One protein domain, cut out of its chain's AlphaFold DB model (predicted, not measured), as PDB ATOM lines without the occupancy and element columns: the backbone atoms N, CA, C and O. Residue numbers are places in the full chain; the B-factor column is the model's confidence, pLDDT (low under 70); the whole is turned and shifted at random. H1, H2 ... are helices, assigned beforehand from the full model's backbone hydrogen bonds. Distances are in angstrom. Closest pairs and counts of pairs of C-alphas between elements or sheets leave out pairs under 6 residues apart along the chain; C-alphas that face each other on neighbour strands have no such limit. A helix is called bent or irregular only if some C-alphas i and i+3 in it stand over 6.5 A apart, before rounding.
ATOM      1  N   PHE A  59     -48.861  14.697  -7.809       87.88
ATOM      2  CA  PHE A  59     -47.404  14.720  -7.978       87.88
ATOM      3  C   PHE A  59     -46.739  15.907  -7.265       87.88
ATOM      4  O   PHE A  59     -45.790  15.720  -6.512       87.88
ATOM      5  N   THR A  60     -47.288  17.115  -7.425       88.06
ATOM      6  CA  THR A  60     -46.776  18.337  -6.781       88.06
ATOM      7  C   THR A  60     -46.824  18.265  -5.254       88.06
ATOM      8  O   THR A  60     -45.898  18.716  -4.579       88.06
ATOM      9  N   TYR A  61     -47.870  17.647  -4.699       90.69
ATOM     10  CA  TYR A  61     -47.998  17.425  -3.261       90.69
ATOM     11  C   TYR A  61     -46.940  16.439  -2.755       90.69
ATOM     12  O   TYR A  61     -46.268  16.717  -1.761       90.69
ATOM     13  N   VAL A  62     -46.753  15.311  -3.452       90.06
ATOM     14  CA  VAL A  62     -45.729  14.317  -3.095       90.06
ATOM     15  C   VAL A  62     -44.339  14.937  -3.168       90.06
ATOM     16  O   VAL A  62     -43.579  14.814  -2.209       90.06
ATOM     17  N   LEU A  63     -44.040  15.654  -4.253       91.44
ATOM     18  CA  LEU A  63     -42.762  16.325  -4.466       91.44
ATOM     19  C   LEU A  63     -42.444  17.284  -3.315       91.44
ATOM     20  O   LEU A  63     -41.430  17.125  -2.644       91.44
ATOM     21  N   SER A  64     -43.347  18.216  -3.001       92.62
ATOM     22  CA  SER A  64     -43.132  19.197  -1.928       92.62
ATOM     23  C   SER A  64     -42.971  18.546  -0.545       92.62
ATOM     24  O   SER A  64     -42.034  18.860   0.203       92.62
ATOM     25  N   ARG A  65     -43.850  17.594  -0.199       91.50
ATOM     26  CA  ARG A  65     -43.843  16.945   1.123       91.50
ATOM     27  C   ARG A  65     -42.642  16.026   1.309       91.50
ATOM     28  O   ARG A  65     -42.017  16.072   2.365       91.50
ATOM     29  N   LYS A  66     -42.296  15.213   0.307       90.75
ATOM     30  CA  LYS A  66     -41.148  14.299   0.386       90.75
ATOM     31  C   LYS A  66     -39.827  15.050   0.315       90.75
ATOM     32  O   LYS A  66     -38.949  14.735   1.108       90.75
ATOM     33  N   SER A  67     -39.701  16.086  -0.517       92.69
ATOM     34  CA  SER A  67     -38.508  16.945  -0.505       92.69
ATOM     35  C   SER A  67     -38.326  17.620   0.853       92.69
ATOM     36  O   SER A  67     -37.231  17.608   1.410       92.69
ATOM     37  N   SER A  68     -39.407  18.140   1.444       92.75
ATOM     38  CA  SER A  68     -39.328  18.769   2.766       92.75
ATOM     39  C   SER A  68     -39.001  17.789   3.890       92.75
ATOM     40  O   SER A  68     -38.356  18.177   4.853       92.75
ATOM     41  N   SER A  69     -39.446  16.538   3.783       90.31
ATOM     42  CA  SER A  69     -39.242  15.538   4.832       90.31
ATOM     43  C   SER A  69     -37.924  14.773   4.708       90.31
ATOM     44  O   SER A  69     -37.465  14.253   5.717       90.31
ATOM     45  N   LEU A  70     -37.358  14.647   3.503       91.06
ATOM     46  CA  LEU A  70     -36.191  13.799   3.230       91.06
ATOM     47  C   LEU A  70     -34.978  14.620   2.787       91.06
ATOM     48  O   LEU A  70     -33.903  14.479   3.361       91.06
ATOM     49  N   LEU A  71     -35.148  15.513   1.805       92.56
ATOM     50  CA  LEU A  71     -34.032  16.283   1.248       92.56
ATOM     51  C   LEU A  71     -33.599  17.431   2.161       92.56
ATOM     52  O   LEU A  71     -32.405  17.663   2.300       92.56
ATOM     53  N   LYS A  72     -34.530  18.130   2.825       92.75
ATOM     54  CA  LYS A  72     -34.164  19.191   3.784       92.75
ATOM     55  C   LYS A  72     -33.242  18.692   4.905       92.75
ATOM     56  O   LYS A  72     -32.169  19.271   5.039       92.75
ATOM     57  N   PRO A  73     -33.587  17.643   5.684       91.19
ATOM     58  CA  PRO A  73     -32.689  17.154   6.731       91.19
ATOM     59  C   PRO A  73     -31.381  16.588   6.164       91.19
ATOM     60  O   PRO A  73     -30.333  16.791   6.773       91.19
ATOM     61  N   TYR A  74     -31.421  15.955   4.985       92.44
ATOM     62  CA  TYR A  74     -30.230  15.477   4.280       92.44
ATOM     63  C   TYR A  74     -29.250  16.618   3.967       92.44
ATOM     64  O   TYR A  74     -28.109  16.599   4.432       92.44
ATOM     65  N   PHE A  75     -29.704  17.634   3.224       93.06
ATOM     66  CA  PHE A  75     -28.856  18.749   2.808       93.06
ATOM     67  C   PHE A  75     -28.418  19.590   3.996       93.06
ATOM     68  O   PHE A  75     -27.248  19.936   4.080       93.06
ATOM     69  N   PHE A  76     -29.322  19.880   4.933       93.88
ATOM     70  CA  PHE A  76     -28.981  20.659   6.118       93.88
ATOM     71  C   PHE A  76     -27.849  20.003   6.915       93.88
ATOM     72  O   PHE A  76     -26.857  20.658   7.224       93.88
ATOM     73  N   THR A  77     -27.959  18.702   7.188       91.69
ATOM     74  CA  THR A  77     -26.958  17.980   7.980       91.69
ATOM     75  C   THR A  77     -25.623  17.901   7.248       91.69
ATOM     76  O   THR A  77     -24.587  18.250   7.807       91.69
ATOM     77  N   LEU A  78     -25.631  17.486   5.979       91.19
ATOM     78  CA  LEU A  78     -24.392  17.260   5.240       91.19
ATOM     79  C   LEU A  78     -23.689  18.554   4.839       91.19
ATOM     80  O   LEU A  78     -22.470  18.612   4.936       91.19
ATOM     81  N   LEU A  79     -24.426  19.597   4.450       91.75
ATOM     82  CA  LEU A  79     -23.815  20.895   4.164       91.75
ATOM     83  C   LEU A  79     -23.225  21.515   5.430       91.75
ATOM     84  O   LEU A  79     -22.137  22.073   5.358       91.75
ATOM     85  N   SER A  80     -23.882  21.369   6.587       92.00
ATOM     86  CA  SER A  80     -23.332  21.850   7.863       92.00
ATOM     87  C   SER A  80     -22.031  21.129   8.219       92.00
ATOM     88  O   SER A  80     -21.038  21.771   8.551       92.00
ATOM     89  N   VAL A  81     -22.004  19.799   8.097       90.00
ATOM     90  CA  VAL A  81     -20.800  19.001   8.377       90.00
ATOM     91  C   VAL A  81     -19.681  19.313   7.387       90.00
ATOM     92  O   VAL A  81     -18.546  19.521   7.806       90.00
ATOM     93  N   SER A  82     -19.981  19.388   6.087       88.19
ATOM     94  CA  SER A  82     -18.984  19.736   5.073       88.19
ATOM     95  C   SER A  82     -18.467  21.160   5.246       88.19
ATOM     96  O   SER A  82     -17.277  21.387   5.073       88.19
ATOM     97  N   PHE A  83     -19.312  22.112   5.650       90.56
ATOM     98  CA  PHE A  83     -18.876  23.471   5.963       90.56
ATOM     99  C   PHE A  83     -17.874  23.485   7.122       90.56
ATOM    100  O   PHE A  83     -16.794  24.053   6.984       90.56
ATOM    101  N   ILE A  84     -18.179  22.794   8.226       90.69
ATOM    102  CA  ILE A  84     -17.254  22.657   9.361       90.69
ATOM    103  C   ILE A  84     -15.942  21.998   8.911       90.69
ATOM    104  O   ILE A  84     -14.866  22.480   9.253       90.69
ATOM    105  N   ALA A  85     -16.010  20.933   8.108       87.69
ATOM    106  CA  ALA A  85     -14.825  20.244   7.603       87.69
ATOM    107  C   ALA A  85     -13.945  21.148   6.722       87.69
ATOM    108  O   ALA A  85     -12.729  21.141   6.879       87.69
ATOM    109  N   ILE A  86     -14.546  21.960   5.847       89.50
ATOM    110  CA  ILE A  86     -13.823  22.928   5.007       89.50
ATOM    111  C   ILE A  86     -13.162  24.008   5.870       89.50
ATOM    112  O   ILE A  86     -12.009  24.353   5.633       89.50
ATOM    113  N   VAL A  87     -13.849  24.512   6.900       91.88
ATOM    114  CA  VAL A  87     -13.279  25.514   7.818       91.88
ATOM    115  C   VAL A  87     -12.078  24.956   8.592       91.88
ATOM    116  O   VAL A  87     -11.106  25.675   8.798       91.88
ATOM    117  N   LEU A  88     -12.123  23.685   9.004       90.69
ATOM    118  CA  LEU A  88     -11.059  23.060   9.797       90.69
ATOM    119  C   LEU A  88      -9.882  22.542   8.955       90.69
ATOM    120  O   LEU A  88      -8.735  22.658   9.377       90.69
ATOM    121  N   ASN A  89     -10.154  21.962   7.781       87.38
ATOM    122  CA  ASN A  89      -9.168  21.222   6.979       87.38
ATOM    123  C   ASN A  89      -8.836  21.891   5.630       87.38
ATOM    124  O   ASN A  89      -7.967  21.406   4.898       87.38
ATOM    125  N   GLY A  90      -9.512  22.990   5.289       86.06
ATOM    126  CA  GLY A  90      -9.311  23.750   4.057       86.06
ATOM    127  C   GLY A  90      -9.856  23.073   2.795       86.06
ATOM    128  O   GLY A  90     -10.709  22.181   2.830       86.06
ATOM    129  N   ASP A  91      -9.329  23.493   1.643       83.12
ATOM    130  CA  ASP A  91      -9.870  23.188   0.307       83.12
ATOM    131  C   ASP A  91      -9.872  21.700  -0.075       83.12
ATOM    132  O   ASP A  91     -10.596  21.287  -0.985       83.12
ATOM    133  N   LYS A  92      -9.104  20.864   0.635       79.00
ATOM    134  CA  LYS A  92      -9.059  19.409   0.416       79.00
ATOM    135  C   LYS A  92     -10.434  18.752   0.593       79.00
ATOM    136  O   LYS A  92     -10.699  17.722  -0.023       79.00
ATOM    137  N   GLU A  93     -11.326  19.371   1.366       81.44
ATOM    138  CA  GLU A  93     -12.668  18.853   1.642       81.44
ATOM    139  C   GLU A  93     -13.748  19.331   0.656       81.44
ATOM    140  O   GLU A  93     -14.882  18.853   0.707       81.44
ATOM    141  N   LEU A  94     -13.424  20.202  -0.313       81.50
ATOM    142  CA  LEU A  94     -14.388  20.671  -1.328       81.50
ATOM    143  C   LEU A  94     -14.971  19.529  -2.173       81.50
ATOM    144  O   LEU A  94     -16.098  19.611  -2.664       81.50
ATOM    145  N   TRP A  95     -14.222  18.436  -2.317       79.06
ATOM    146  CA  TRP A  95     -14.688  17.199  -2.935       79.06
ATOM    147  C   TRP A  95     -15.982  16.665  -2.302       79.06
ATOM    148  O   TRP A  95     -16.857  16.176  -3.023       79.06
ATOM    149  N   GLN A  96     -16.147  16.813  -0.983       79.88
ATOM    150  CA  GLN A  96     -17.325  16.326  -0.270       79.88
ATOM    151  C   GLN A  96     -18.614  16.978  -0.784       79.88
ATOM    152  O   GLN A  96     -19.645  16.313  -0.860       79.88
ATOM    153  N   LEU A  97     -18.563  18.243  -1.224       85.19
ATOM    154  CA  LEU A  97     -19.726  18.956  -1.768       85.19
ATOM    155  C   LEU A  97     -20.272  18.278  -3.029       85.19
ATOM    156  O   LEU A  97     -21.487  18.162  -3.193       85.19
ATOM    157  N   LYS A  98     -19.388  17.755  -3.893       83.75
ATOM    158  CA  LYS A  98     -19.802  16.948  -5.053       83.75
ATOM    159  C   LYS A  98     -20.512  15.674  -4.597       83.75
ATOM    160  O   LYS A  98     -21.514  15.286  -5.195       83.75
ATOM    161  N   GLY A  99     -20.040  15.067  -3.509       81.81
ATOM    162  CA  GLY A  99     -20.680  13.919  -2.874       81.81
ATOM    163  C   GLY A  99     -22.083  14.204  -2.350       81.81
ATOM    164  O   GLY A  99     -22.998  13.422  -2.609       81.81
ATOM    165  N   VAL A 100     -22.267  15.342  -1.677       86.75
ATOM    166  CA  VAL A 100     -23.571  15.793  -1.167       86.75
ATOM    167  C   VAL A 100     -24.557  16.060  -2.307       86.75
ATOM    168  O   VAL A 100     -25.723  15.693  -2.209       86.75
ATOM    169  N   LEU A 101     -24.104  16.658  -3.412       85.75
ATOM    170  CA  LEU A 101     -24.963  16.907  -4.574       85.75
ATOM    171  C   LEU A 101     -25.325  15.623  -5.327       85.75
ATOM    172  O   LEU A 101     -26.462  15.469  -5.766       85.75
ATOM    173  N   TYR A 102     -24.370  14.702  -5.472       80.88
ATOM    174  CA  TYR A 102     -24.583  13.447  -6.193       80.88
ATOM    175  C   TYR A 102     -25.342  12.400  -5.360       80.88
ATOM    176  O   TYR A 102     -25.905  11.457  -5.909       80.88
ATOM    177  N   GLY A 103     -25.379  12.542  -4.032       78.94
ATOM    178  CA  GLY A 103     -26.125  11.641  -3.153       78.94
ATOM    179  C   GLY A 103     -25.437  10.304  -2.870       78.94
ATOM    180  O   GLY A 103     -26.080   9.397  -2.353       78.94
ATOM    181  N   THR A 104     -24.147  10.150  -3.191       73.31
ATOM    182  CA  THR A 104     -23.467   8.847  -3.090       73.31
ATOM    183  C   THR A 104     -22.630   8.703  -1.825       73.31
ATOM    184  O   THR A 104     -21.694   9.465  -1.597       73.31
ATOM    185  N   GLY A 105     -22.901   7.642  -1.053       67.19
ATOM    186  CA  GLY A 105     -22.254   7.361   0.234       67.19
ATOM    187  C   GLY A 105     -20.724   7.275   0.198       67.19
ATOM    188  O   GLY A 105     -20.072   7.631   1.172       67.19
ATOM    189  N   VAL A 106     -20.127   6.874  -0.928       68.06
ATOM    190  CA  VAL A 106     -18.661   6.772  -1.072       68.06
ATOM    191  C   VAL A 106     -17.954   8.124  -0.944       68.06
ATOM    192  O   VAL A 106     -16.812   8.151  -0.482       68.06
ATOM    193  N   LEU A 107     -18.631   9.202  -1.350       69.12
ATOM    194  CA  LEU A 107     -18.102  10.566  -1.405       69.12
ATOM    195  C   LEU A 107     -18.554  11.415  -0.205       69.12
ATOM    196  O   LEU A 107     -18.148  12.567  -0.080       69.12
ATOM    197  N   LEU A 108     -19.422  10.864   0.650       76.25
ATOM    198  CA  LEU A 108     -19.899  11.522   1.861       76.25
ATOM    199  C   LEU A 108     -18.876  11.383   2.999       76.25
ATOM    200  O   LEU A 108     -18.104  10.418   3.024       76.25
ATOM    201  N   PRO A 109     -18.900  12.302   3.983       75.00
ATOM    202  CA  PRO A 109     -18.105  12.168   5.197       75.00
ATOM    203  C   PRO A 109     -18.298  10.788   5.839       75.00
ATOM    204  O   PRO A 109     -19.426  10.307   5.967       75.00
ATOM    205  N   ARG A 110     -17.204  10.153   6.279       70.56
ATOM    206  CA  ARG A 110     -17.195   8.750   6.741       70.56
ATOM    207  C   ARG A 110     -18.179   8.459   7.877       70.56
ATOM    208  O   ARG A 110     -18.670   7.346   7.957       70.56
ATOM    209  N   MET A 111     -18.477   9.432   8.735       73.62
ATOM    210  CA  MET A 111     -19.440   9.263   9.836       73.62
ATOM    211  C   MET A 111     -20.903   9.435   9.407       73.62
ATOM    212  O   MET A 111     -21.795   9.050  10.151       73.62
ATOM    213  N   TRP A 112     -21.143   9.988   8.215       78.50
ATOM    214  CA  TRP A 112     -22.463  10.401   7.727       78.50
ATOM    215  C   TRP A 112     -22.851   9.729   6.409       78.50
ATOM    216  O   TRP A 112     -23.855  10.101   5.792       78.50
ATOM    217  N   TYR A 113     -22.068   8.746   5.949       77.88
ATOM    218  CA  TYR A 113     -22.317   8.073   4.678       77.88
ATOM    219  C   TYR A 113     -23.694   7.423   4.636       77.88
ATOM    220  O   TYR A 113     -24.263   7.355   3.556       77.88
ATOM    221  N   GLN A 114     -24.249   7.012   5.786       78.75
ATOM    222  CA  GLN A 114     -25.551   6.357   5.916       78.75
ATOM    223  C   GLN A 114     -26.679   7.221   5.355       78.75
ATOM    224  O   GLN A 114     -27.628   6.681   4.799       78.75
ATOM    225  N   ASN A 115     -26.551   8.548   5.405       84.81
ATOM    226  CA  ASN A 115     -27.563   9.476   4.901       84.81
ATOM    227  C   ASN A 115     -27.807   9.361   3.388       84.81
ATOM    228  O   ASN A 115     -28.805   9.891   2.903       84.81
ATOM    229  N   TRP A 116     -26.950   8.647   2.648       83.69
ATOM    230  CA  TRP A 116     -27.136   8.349   1.225       83.69
ATOM    231  C   TRP A 116     -28.505   7.731   0.908       83.69
ATOM    232  O   TRP A 116     -29.054   7.985  -0.159       83.69
ATOM    233  N   TYR A 117     -29.118   6.982   1.833       83.12
ATOM    234  CA  TYR A 117     -30.422   6.365   1.567       83.12
ATOM    235  C   TYR A 117     -31.551   7.399   1.389       83.12
ATOM    236  O   TYR A 117     -32.534   7.107   0.709       83.12
ATOM    237  N   LEU A 118     -31.446   8.598   1.981       88.69
ATOM    238  CA  LEU A 118     -32.493   9.630   1.958       88.69
ATOM    239  C   LEU A 118     -32.809  10.147   0.540       88.69
ATOM    240  O   LEU A 118     -33.988  10.124   0.168       88.69
ATOM    241  N   PRO A 119     -31.825  10.591  -0.272       88.81
ATOM    242  CA  PRO A 119     -32.078  11.011  -1.650       88.81
ATOM    243  C   PRO A 119     -32.580   9.860  -2.533       88.81
ATOM    244  O   PRO A 119     -33.485  10.071  -3.341       88.81
ATOM    245  N   HIS A 120     -32.089   8.631  -2.341       84.69
ATOM    246  CA  HIS A 120     -32.596   7.470  -3.081       84.69
ATOM    247  C   HIS A 120     -34.038   7.126  -2.702       84.69
ATOM    248  O   HIS A 120     -34.866   6.881  -3.575       84.69
ATOM    249  N   LEU A 121     -34.382   7.175  -1.413       85.44
ATOM    250  CA  LEU A 121     -35.748   6.963  -0.943       85.44
ATOM    251  C   LEU A 121     -36.699   8.040  -1.477       85.44
ATOM    252  O   LEU A 121     -37.831   7.739  -1.858       85.44
ATOM    253  N   TRP A 122     -36.245   9.294  -1.523       90.88
ATOM    254  CA  TRP A 122     -36.984  10.373  -2.168       90.88
ATOM    255  C   TRP A 122     -37.253  10.043  -3.639       90.88
ATOM    256  O   TRP A 122     -38.410  10.089  -4.060       90.88
ATOM    257  N   LEU A 123     -36.225   9.619  -4.382       88.12
ATOM    258  CA  LEU A 123     -36.346   9.234  -5.787       88.12
ATOM    259  C   LEU A 123     -37.347   8.088  -5.968       88.12
ATOM    260  O   LEU A 123     -38.212   8.176  -6.831       88.12
ATOM    261  N   VAL A 124     -37.316   7.064  -5.107       85.88
ATOM    262  CA  VAL A 124     -38.291   5.960  -5.121       85.88
ATOM    263  C   VAL A 124     -39.727   6.466  -4.957       85.88
ATOM    264  O   VAL A 124     -40.602   6.041  -5.709       85.88
ATOM    265  N   PHE A 125     -40.001   7.401  -4.037       87.94
ATOM    266  CA  PHE A 125     -41.350   7.967  -3.884       87.94
ATOM    267  C   PHE A 125     -41.804   8.760  -5.117       87.94
ATOM    268  O   PHE A 125     -42.970   8.664  -5.517       87.94
ATOM    269  N   ILE A 126     -40.907   9.543  -5.721       89.94
ATOM    270  CA  ILE A 126     -41.204  10.290  -6.950       89.94
ATOM    271  C   ILE A 126     -41.491   9.316  -8.094       89.94
ATOM    272  O   ILE A 126     -42.544   9.411  -8.726       89.94
ATOM    273  N   SER A 127     -40.622   8.325  -8.283       85.56
ATOM    274  CA  SER A 127     -40.768   7.273  -9.284       85.56
ATOM    275  C   SER A 127     -42.074   6.499  -9.117       85.56
ATOM    276  O   SER A 127     -42.846   6.384 -10.066       85.56
ATOM    277  N   ALA A 128     -42.395   6.052  -7.902       84.56
ATOM    278  CA  ALA A 128     -43.645   5.352  -7.611       84.56
ATOM    279  C   ALA A 128     -44.883   6.206  -7.935       84.56
ATOM    280  O   ALA A 128     -45.881   5.704  -8.448       84.56
ATOM    281  N   THR A 129     -44.821   7.516  -7.686       87.38
ATOM    282  CA  THR A 129     -45.928   8.432  -8.007       87.38
ATOM    283  C   THR A 129     -46.113   8.600  -9.506       87.38
ATOM    284  O   THR A 129     -47.250   8.637  -9.974       87.38
ATOM    285  N   ILE A 130     -45.013   8.696 -10.257       85.56
ATOM    286  CA  ILE A 130     -45.045   8.770 -11.720       85.56
ATOM    287  C   ILE A 130     -45.625   7.474 -12.292       85.56
ATOM    288  O   ILE A 130     -46.549   7.549 -13.098       85.56
ATOM    289  N   LEU A 131     -45.175   6.308 -11.814       83.38
ATOM    290  CA  LEU A 131     -45.717   5.005 -12.220       83.38
ATOM    291  C   LEU A 131     -47.224   4.921 -11.991       83.38
ATOM    292  O   LEU A 131     -47.977   4.632 -12.915       83.38
ATOM    293  N   LEU A 132     -47.685   5.232 -10.777       83.06
ATOM    294  CA  LEU A 132     -49.110   5.177 -10.449       83.06
ATOM    295  C   LEU A 132     -49.934   6.170 -11.269       83.06
ATOM    296  O   LEU A 132     -51.050   5.841 -11.675       83.06
ATOM    297  N   LYS A 133     -49.382   7.358 -11.549       84.06
ATOM    298  CA  LYS A 133     -50.007   8.354 -12.422       84.06
ATOM    299  C   LYS A 133     -50.161   7.816 -13.846       84.06
ATOM    300  O   LYS A 133     -51.234   7.955 -14.419       84.06
ATOM    301  N   VAL A 134     -49.122   7.197 -14.400       80.75
ATOM    302  CA  VAL A 134     -49.137   6.619 -15.755       80.75
ATOM    303  C   VAL A 134     -50.136   5.467 -15.844       80.75
ATOM    304  O   VAL A 134     -50.940   5.437 -16.770       80.75
ATOM    305  N   ILE A 135     -50.155   4.581 -14.844       79.44
ATOM    306  CA  ILE A 135     -51.098   3.455 -14.773       79.44
ATOM    307  C   ILE A 135     -52.555   3.941 -14.719       79.44
ATOM    308  O   ILE A 135     -53.413   3.329 -15.351       79.44
ATOM    309  N   HIS A 136     -52.840   5.023 -13.982       78.50
ATOM    310  CA  HIS A 136     -54.203   5.551 -13.831       78.50
ATOM    311  C   HIS A 136     -54.673   6.435 -14.994       78.50
ATOM    312  O   HIS A 136     -55.872   6.483 -15.256       78.50
ATOM    313  N   ILE A 137     -53.776   7.195 -15.630       71.62
ATOM    314  CA  ILE A 137     -54.151   8.183 -16.657       71.62
ATOM    315  C   ILE A 137     -54.204   7.555 -18.044       71.62
ATOM    316  O   ILE A 137     -55.104   7.876 -18.821       71.62
ATOM    317  N   ASP A 138     -53.244   6.695 -18.375       71.31
ATOM    318  CA  ASP A 138     -53.152   6.150 -19.721       71.31
ATOM    319  C   ASP A 138     -54.012   4.885 -19.840       71.31
ATOM    320  O   ASP A 138     -54.018   4.035 -18.953       71.31
ATOM    321  N   LYS A 139     -54.757   4.741 -20.935       74.25
ATOM    322  CA  LYS A 139     -55.473   3.495 -21.262       74.25
ATOM    323  C   LYS A 139     -54.662   2.603 -22.201       74.25
ATOM    324  O   LYS A 139     -55.017   1.447 -22.395       74.25
ATOM    325  N   ASN A 140     -53.584   3.122 -22.789       82.56
ATOM    326  CA  ASN A 140     -52.780   2.402 -23.759       82.56
ATOM    327  C   ASN A 140     -51.734   1.513 -23.071       82.56
ATOM    328  O   ASN A 140     -50.700   1.982 -22.591       82.56
ATOM    329  N   GLU A 141     -51.980   0.205 -23.084       80.00
ATOM    330  CA  GLU A 141     -51.106  -0.805 -22.472       80.00
ATOM    331  C   GLU A 141     -49.671  -0.801 -23.039       80.00
ATOM    332  O   GLU A 141     -48.719  -1.087 -22.312       80.00
ATOM    333  N   LYS A 142     -49.469  -0.389 -24.302       79.06
ATOM    334  CA  LYS A 142     -48.122  -0.295 -24.901       79.06
ATOM    335  C   LYS A 142     -47.302   0.853 -24.309       79.06
ATOM    336  O   LYS A 142     -46.129   0.669 -23.992       79.06
ATOM    337  N   ILE A 143     -47.913   2.027 -24.135       76.12
ATOM    338  CA  ILE A 143     -47.239   3.210 -23.572       76.12
ATOM    339  C   ILE A 143     -46.906   2.970 -22.095       76.12
ATOM    340  O   ILE A 143     -45.793   3.270 -21.659       76.12
ATOM    341  N   LYS A 144     -47.816   2.327 -21.349       77.00
ATOM    342  CA  LYS A 144     -47.554   1.872 -19.974       77.00
ATOM    343  C   LYS A 144     -46.328   0.965 -19.897       77.00
ATOM    344  O   LYS A 144     -45.441   1.220 -19.086       77.00
ATOM    345  N   GLY A 145     -46.260  -0.061 -20.750       76.50
ATOM    346  CA  GLY A 145     -45.146  -1.011 -20.776       76.50
ATOM    347  C   GLY A 145     -43.796  -0.343 -21.054       76.50
ATOM    348  O   GLY A 145     -42.817  -0.628 -20.367       76.50
ATOM    349  N   ILE A 146     -43.756   0.603 -21.997       81.31
ATOM    350  CA  ILE A 146     -42.543   1.370 -22.317       81.31
ATOM    351  C   ILE A 146     -42.092   2.206 -21.115       81.31
ATOM    352  O   ILE A 146     -40.925   2.148 -20.734       81.31
ATOM    353  N   ILE A 147     -43.004   2.947 -20.478       78.00
ATOM    354  CA  ILE A 147     -42.656   3.798 -19.332       78.00
ATOM    355  C   ILE A 147     -42.177   2.954 -18.144       78.00
ATOM    356  O   ILE A 147     -41.170   3.292 -17.524       78.00
ATOM    357  N   ILE A 148     -42.843   1.833 -17.851       78.94
ATOM    358  CA  ILE A 148     -42.419   0.906 -16.792       78.94
ATOM    359  C   ILE A 148     -41.018   0.356 -17.089       78.94
ATOM    360  O   ILE A 148     -40.164   0.367 -16.205       78.94
ATOM    361  N   SER A 149     -40.758  -0.063 -18.330       77.62
ATOM    362  CA  SER A 149     -39.451  -0.578 -18.754       77.62
ATOM    363  C   SER A 149     -38.339   0.466 -18.605       77.62
ATOM    364  O   SER A 149     -37.298   0.179 -18.017       77.62
ATOM    365  N   ILE A 150     -38.584   1.712 -19.027       80.81
ATOM    366  CA  ILE A 150     -37.635   2.825 -18.864       80.81
ATOM    367  C   ILE A 150     -37.339   3.078 -17.382       80.81
ATOM    368  O   ILE A 150     -36.187   3.292 -17.004       80.81
ATOM    369  N   MET A 151     -38.356   3.033 -16.520       76.00
ATOM    370  CA  MET A 151     -38.173   3.252 -15.085       76.00
ATOM    371  C   MET A 151     -37.410   2.110 -14.409       76.00
ATOM    372  O   MET A 151     -36.551   2.374 -13.567       76.00
ATOM    373  N   LEU A 152     -37.667   0.860 -14.798       76.56
ATOM    374  CA  LEU A 152     -36.894  -0.295 -14.337       76.56
ATOM    375  C   LEU A 152     -35.437  -0.201 -14.797       76.56
ATOM    376  O   LEU A 152     -34.529  -0.385 -13.992       76.56
ATOM    377  N   MET A 153     -35.205   0.170 -16.055       76.81
ATOM    378  CA  MET A 153     -33.866   0.369 -16.602       76.81
ATOM    379  C   MET A 153     -33.117   1.497 -15.878       76.81
ATOM    380  O   MET A 153     -31.951   1.328 -15.532       76.81
ATOM    381  N   PHE A 154     -33.780   2.613 -15.562       77.81
ATOM    382  CA  PHE A 154     -33.189   3.701 -14.777       77.81
ATOM    383  C   PHE A 154     -32.787   3.242 -13.367       77.81
ATOM    384  O   PHE A 154     -31.681   3.537 -12.913       77.81
ATOM    385  N   LEU A 155     -33.642   2.469 -12.689       71.38
ATOM    386  CA  LEU A 155     -33.324   1.900 -11.376       71.38
ATOM    387  C   LEU A 155     -32.118   0.950 -11.447       71.38
ATOM    388  O   LEU A 155     -31.206   1.071 -10.628       71.38
ATOM    389  N   VAL A 156     -32.062   0.078 -12.459       72.56
ATOM    390  CA  VAL A 156     -30.924  -0.827 -12.692       72.56
ATOM    391  C   VAL A 156     -29.639  -0.041 -12.939       72.56
ATOM    392  O   VAL A 156     -28.628  -0.332 -12.311       72.56
ATOM    393  N   ILE A 157     -29.676   1.006 -13.764       70.62
ATOM    394  CA  ILE A 157     -28.508   1.856 -14.037       70.62
ATOM    395  C   ILE A 157     -28.013   2.532 -12.755       70.62
ATOM    396  O   ILE A 157     -26.819   2.494 -12.470       70.62
ATOM    397  N   THR A 158     -28.907   3.105 -11.941       67.62
ATOM    398  CA  THR A 158     -28.498   3.730 -10.671       67.62
ATOM    399  C   THR A 158     -27.868   2.727  -9.703       67.62
ATOM    400  O   THR A 158     -26.885   3.053  -9.037       67.62
ATOM    401  N   TYR A 159     -28.370   1.489  -9.675       67.94
ATOM    402  CA  TYR A 159     -27.801   0.408  -8.877       67.94
ATOM    403  C   TYR A 159     -26.426  -0.036  -9.405       67.94
ATOM    404  O   TYR A 159     -25.476  -0.158  -8.634       67.94
ATOM    405  N   SER A 160     -26.283  -0.198 -10.723       61.00
ATOM    406  CA  SER A 160     -25.021  -0.560 -11.375       61.00
ATOM    407  C   SER A 160     -23.940   0.506 -11.196       61.00
ATOM    408  O   SER A 160     -22.793   0.156 -10.934       61.00
ATOM    409  N   ILE A 161     -24.287   1.795 -11.274       63.28
ATOM    410  CA  ILE A 161     -23.346   2.898 -11.017       63.28
ATOM    411  C   ILE A 161     -22.898   2.886  -9.550       63.28
ATOM    412  O   ILE A 161     -21.707   3.026  -9.270       63.28
ATOM    413  N   HIS A 162     -23.819   2.650  -8.611       64.56
ATOM    414  CA  HIS A 162     -23.484   2.543  -7.193       64.56
ATOM    415  C   HIS A 162     -22.542   1.356  -6.909       64.56
ATOM    416  O   HIS A 162     -21.520   1.527  -6.241       64.56
ATOM    417  N   CYS A 163     -22.822   0.179  -7.481       57.94
ATOM    418  CA  CYS A 163     -21.931  -0.986  -7.413       57.94
ATOM    419  C   CYS A 163     -20.568  -0.720  -8.069       57.94
ATOM    420  O   CYS A 163     -19.537  -1.044  -7.484       57.94
ATOM    421  N   GLY A 164     -20.538  -0.092  -9.247       58.28
ATOM    422  CA  GLY A 164     -19.298   0.246  -9.950       58.28
ATOM    423  C   GLY A 164     -18.400   1.183  -9.140       58.28
ATOM    424  O   GLY A 164     -17.197   0.959  -9.045       58.28
ATOM    425  N   MET A 165     -18.981   2.182  -8.473       59.97
ATOM    426  CA  MET A 165     -18.241   3.087  -7.586       59.97
ATOM    427  C   MET A 165     -17.713   2.394  -6.319       59.97
ATOM    428  O   MET A 165     -16.631   2.740  -5.841       59.97
ATOM    429  N   LEU A 166     -18.447   1.418  -5.775       58.69
ATOM    430  CA  LEU A 166     -17.988   0.600  -4.645       58.69
ATOM    431  C   LEU A 166     -16.810  -0.302  -5.039       58.69
ATOM    432  O   LEU A 166     -15.824  -0.366  -4.306       58.69
ATOM    433  N   ILE A 167     -16.881  -0.936  -6.215       55.34
ATOM    434  CA  ILE A 167     -15.813  -1.785  -6.763       55.34
ATOM    435  C   ILE A 167     -14.562  -0.952  -7.074       55.34
ATOM    436  O   ILE A 167     -13.460  -1.331  -6.685       55.34
ATOM    437  N   PHE A 168     -14.718   0.224  -7.690       50.97
ATOM    438  CA  PHE A 168     -13.608   1.138  -7.990       50.97
ATOM    439  C   PHE A 168     -12.878   1.610  -6.720       50.97
ATOM    440  O   PHE A 168     -11.652   1.667  -6.690       50.97
ATOM    441  N   LYS A 169     -13.612   1.871  -5.627       54.78
ATOM    442  CA  LYS A 169     -13.016   2.205  -4.320       54.78
ATOM    443  C   LYS A 169     -12.241   1.032  -3.707       54.78
ATOM    444  O   LYS A 169     -11.237   1.261  -3.039       54.78
ATOM    445  N   TYR A 170     -12.714  -0.201  -3.903       53.59
ATOM    446  CA  TYR A 170     -12.037  -1.412  -3.424       53.59
ATOM    447  C   TYR A 170     -10.774  -1.734  -4.231       53.59
ATOM    448  O   TYR A 170      -9.791  -2.170  -3.646       53.59
ATOM    449  N   LEU A 171     -10.774  -1.469  -5.540       47.97
ATOM    450  CA  LEU A 171      -9.626  -1.700  -6.425       47.97
ATOM    451  C   LEU A 171      -8.501  -0.662  -6.274       47.97
ATOM    452  O   LEU A 171      -7.361  -0.963  -6.604       47.97
ATOM    453  N   ILE A 172      -8.800   0.547  -5.782       50.25
ATOM    454  CA  ILE A 172      -7.814   1.638  -5.627       50.25
ATOM    455  C   ILE A 172      -7.190   1.693  -4.223       50.25
ATOM    456  O   ILE A 172      -6.212   2.404  -4.012       50.25
ATOM    457  N   LYS A 173      -7.688   0.905  -3.262       41.97
ATOM    458  CA  LYS A 173      -6.955   0.640  -2.015       41.97
ATOM    459  C   LYS A 173      -5.851  -0.399  -2.267       41.97
ATOM    460  O   LYS A 173      -6.011  -1.563  -1.908       41.97
TER     461      LYS A 173
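What this domain is: This is residues 59 to 173 of the 174 residues of the protein "Acyltransferase family" of Vibrio sp. B1FLJ16 (UniProt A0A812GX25). Three long helical rods, H1a, H2 and H3, lie side by side in a loose, flat layer, with H2 in the middle and H3 joined to it as a hairpin that opens away from the link. The first helix, H1, folds back at residues 89 and 90, and its short arm H1b lies along the end of H1a. The printed part has 115 residues with three named helices in the order H1, H2, H3 and no named strand; the class is all helix. It is loose, with a radius of gyration of the C-alphas of 17.5 A, and spans 57 by 35 by 18 A.

How they stand to each other: Start at residue 59: residues 59 to 102 were assigned by their hydrogen bonds as one helix, H1, but it is bent, with C-alphas 88 and 91 lying 9.6 A apart. Its arms are H1a, residues 59 to 88, and H1b, residues 91 to 102. With residues 75 to 86 alone, H1a touches H1b; their closest C-alphas, of Ile 86 and Glu 93, are 5.4 A apart, and the arms run opposite ways at a shallow tilt of 11 degrees. Go on to H2, residues 113 to 137, which touches H1a, with the closest C-alphas, of Leu 70 and Leu 118, 5.7 A apart; they run opposite ways at a shallow tilt of 17 degrees. H1b and H2 are near each other, with 9 pairs of C-alphas within 10 A. H3, residues 141 to 172, makes a helical hairpin with H2, opposite ways at a shallow tilt of 12 degrees. They touch through residues 127 to 135 of H2 and 144 to 151 of H3 alone; the closest C-alphas, of Ile 135 and Lys 144, are 6.5 A apart. H3 is apart from H1a and H1b. In H3 every O i to N i+4 pair is within hydrogen-bond range; in H1a 24 of 26 are, in H1b 4 of 8 and in H2 17 of 21.

Where its parts are: Find C-alpha 59 at (-47.404, 14.720, -7.978); from there H1a runs 41.3 A to C-alpha 88 at (-11.059, 23.060, 9.797), with a kink of 34 degrees near residue 72. H1b covers 18.8 A and is irregular, with C-alphas 92 and 95 lying 6.9 A apart. H2 covers 38.3 A and is only just irregular, with C-alphas 114 and 117 lying 6.53 A apart. H3 runs 46.5 A to C-alpha 172 at (-7.814, 1.638, -5.627).

The domain as a whole: The two C-alphas farthest apart, of Leu 88 and Lys 139, are 57.6 A apart. Residues 87 to 92, which belong to H1, and residues 137 to 142 stand free. The printed part has no cut; the link from H1 to H2 is short, that from H2 to H3 tight. Look for pLDDT under 70 at residues 105 to 107 and 158 to 173; the mean of the printed part is 79.8.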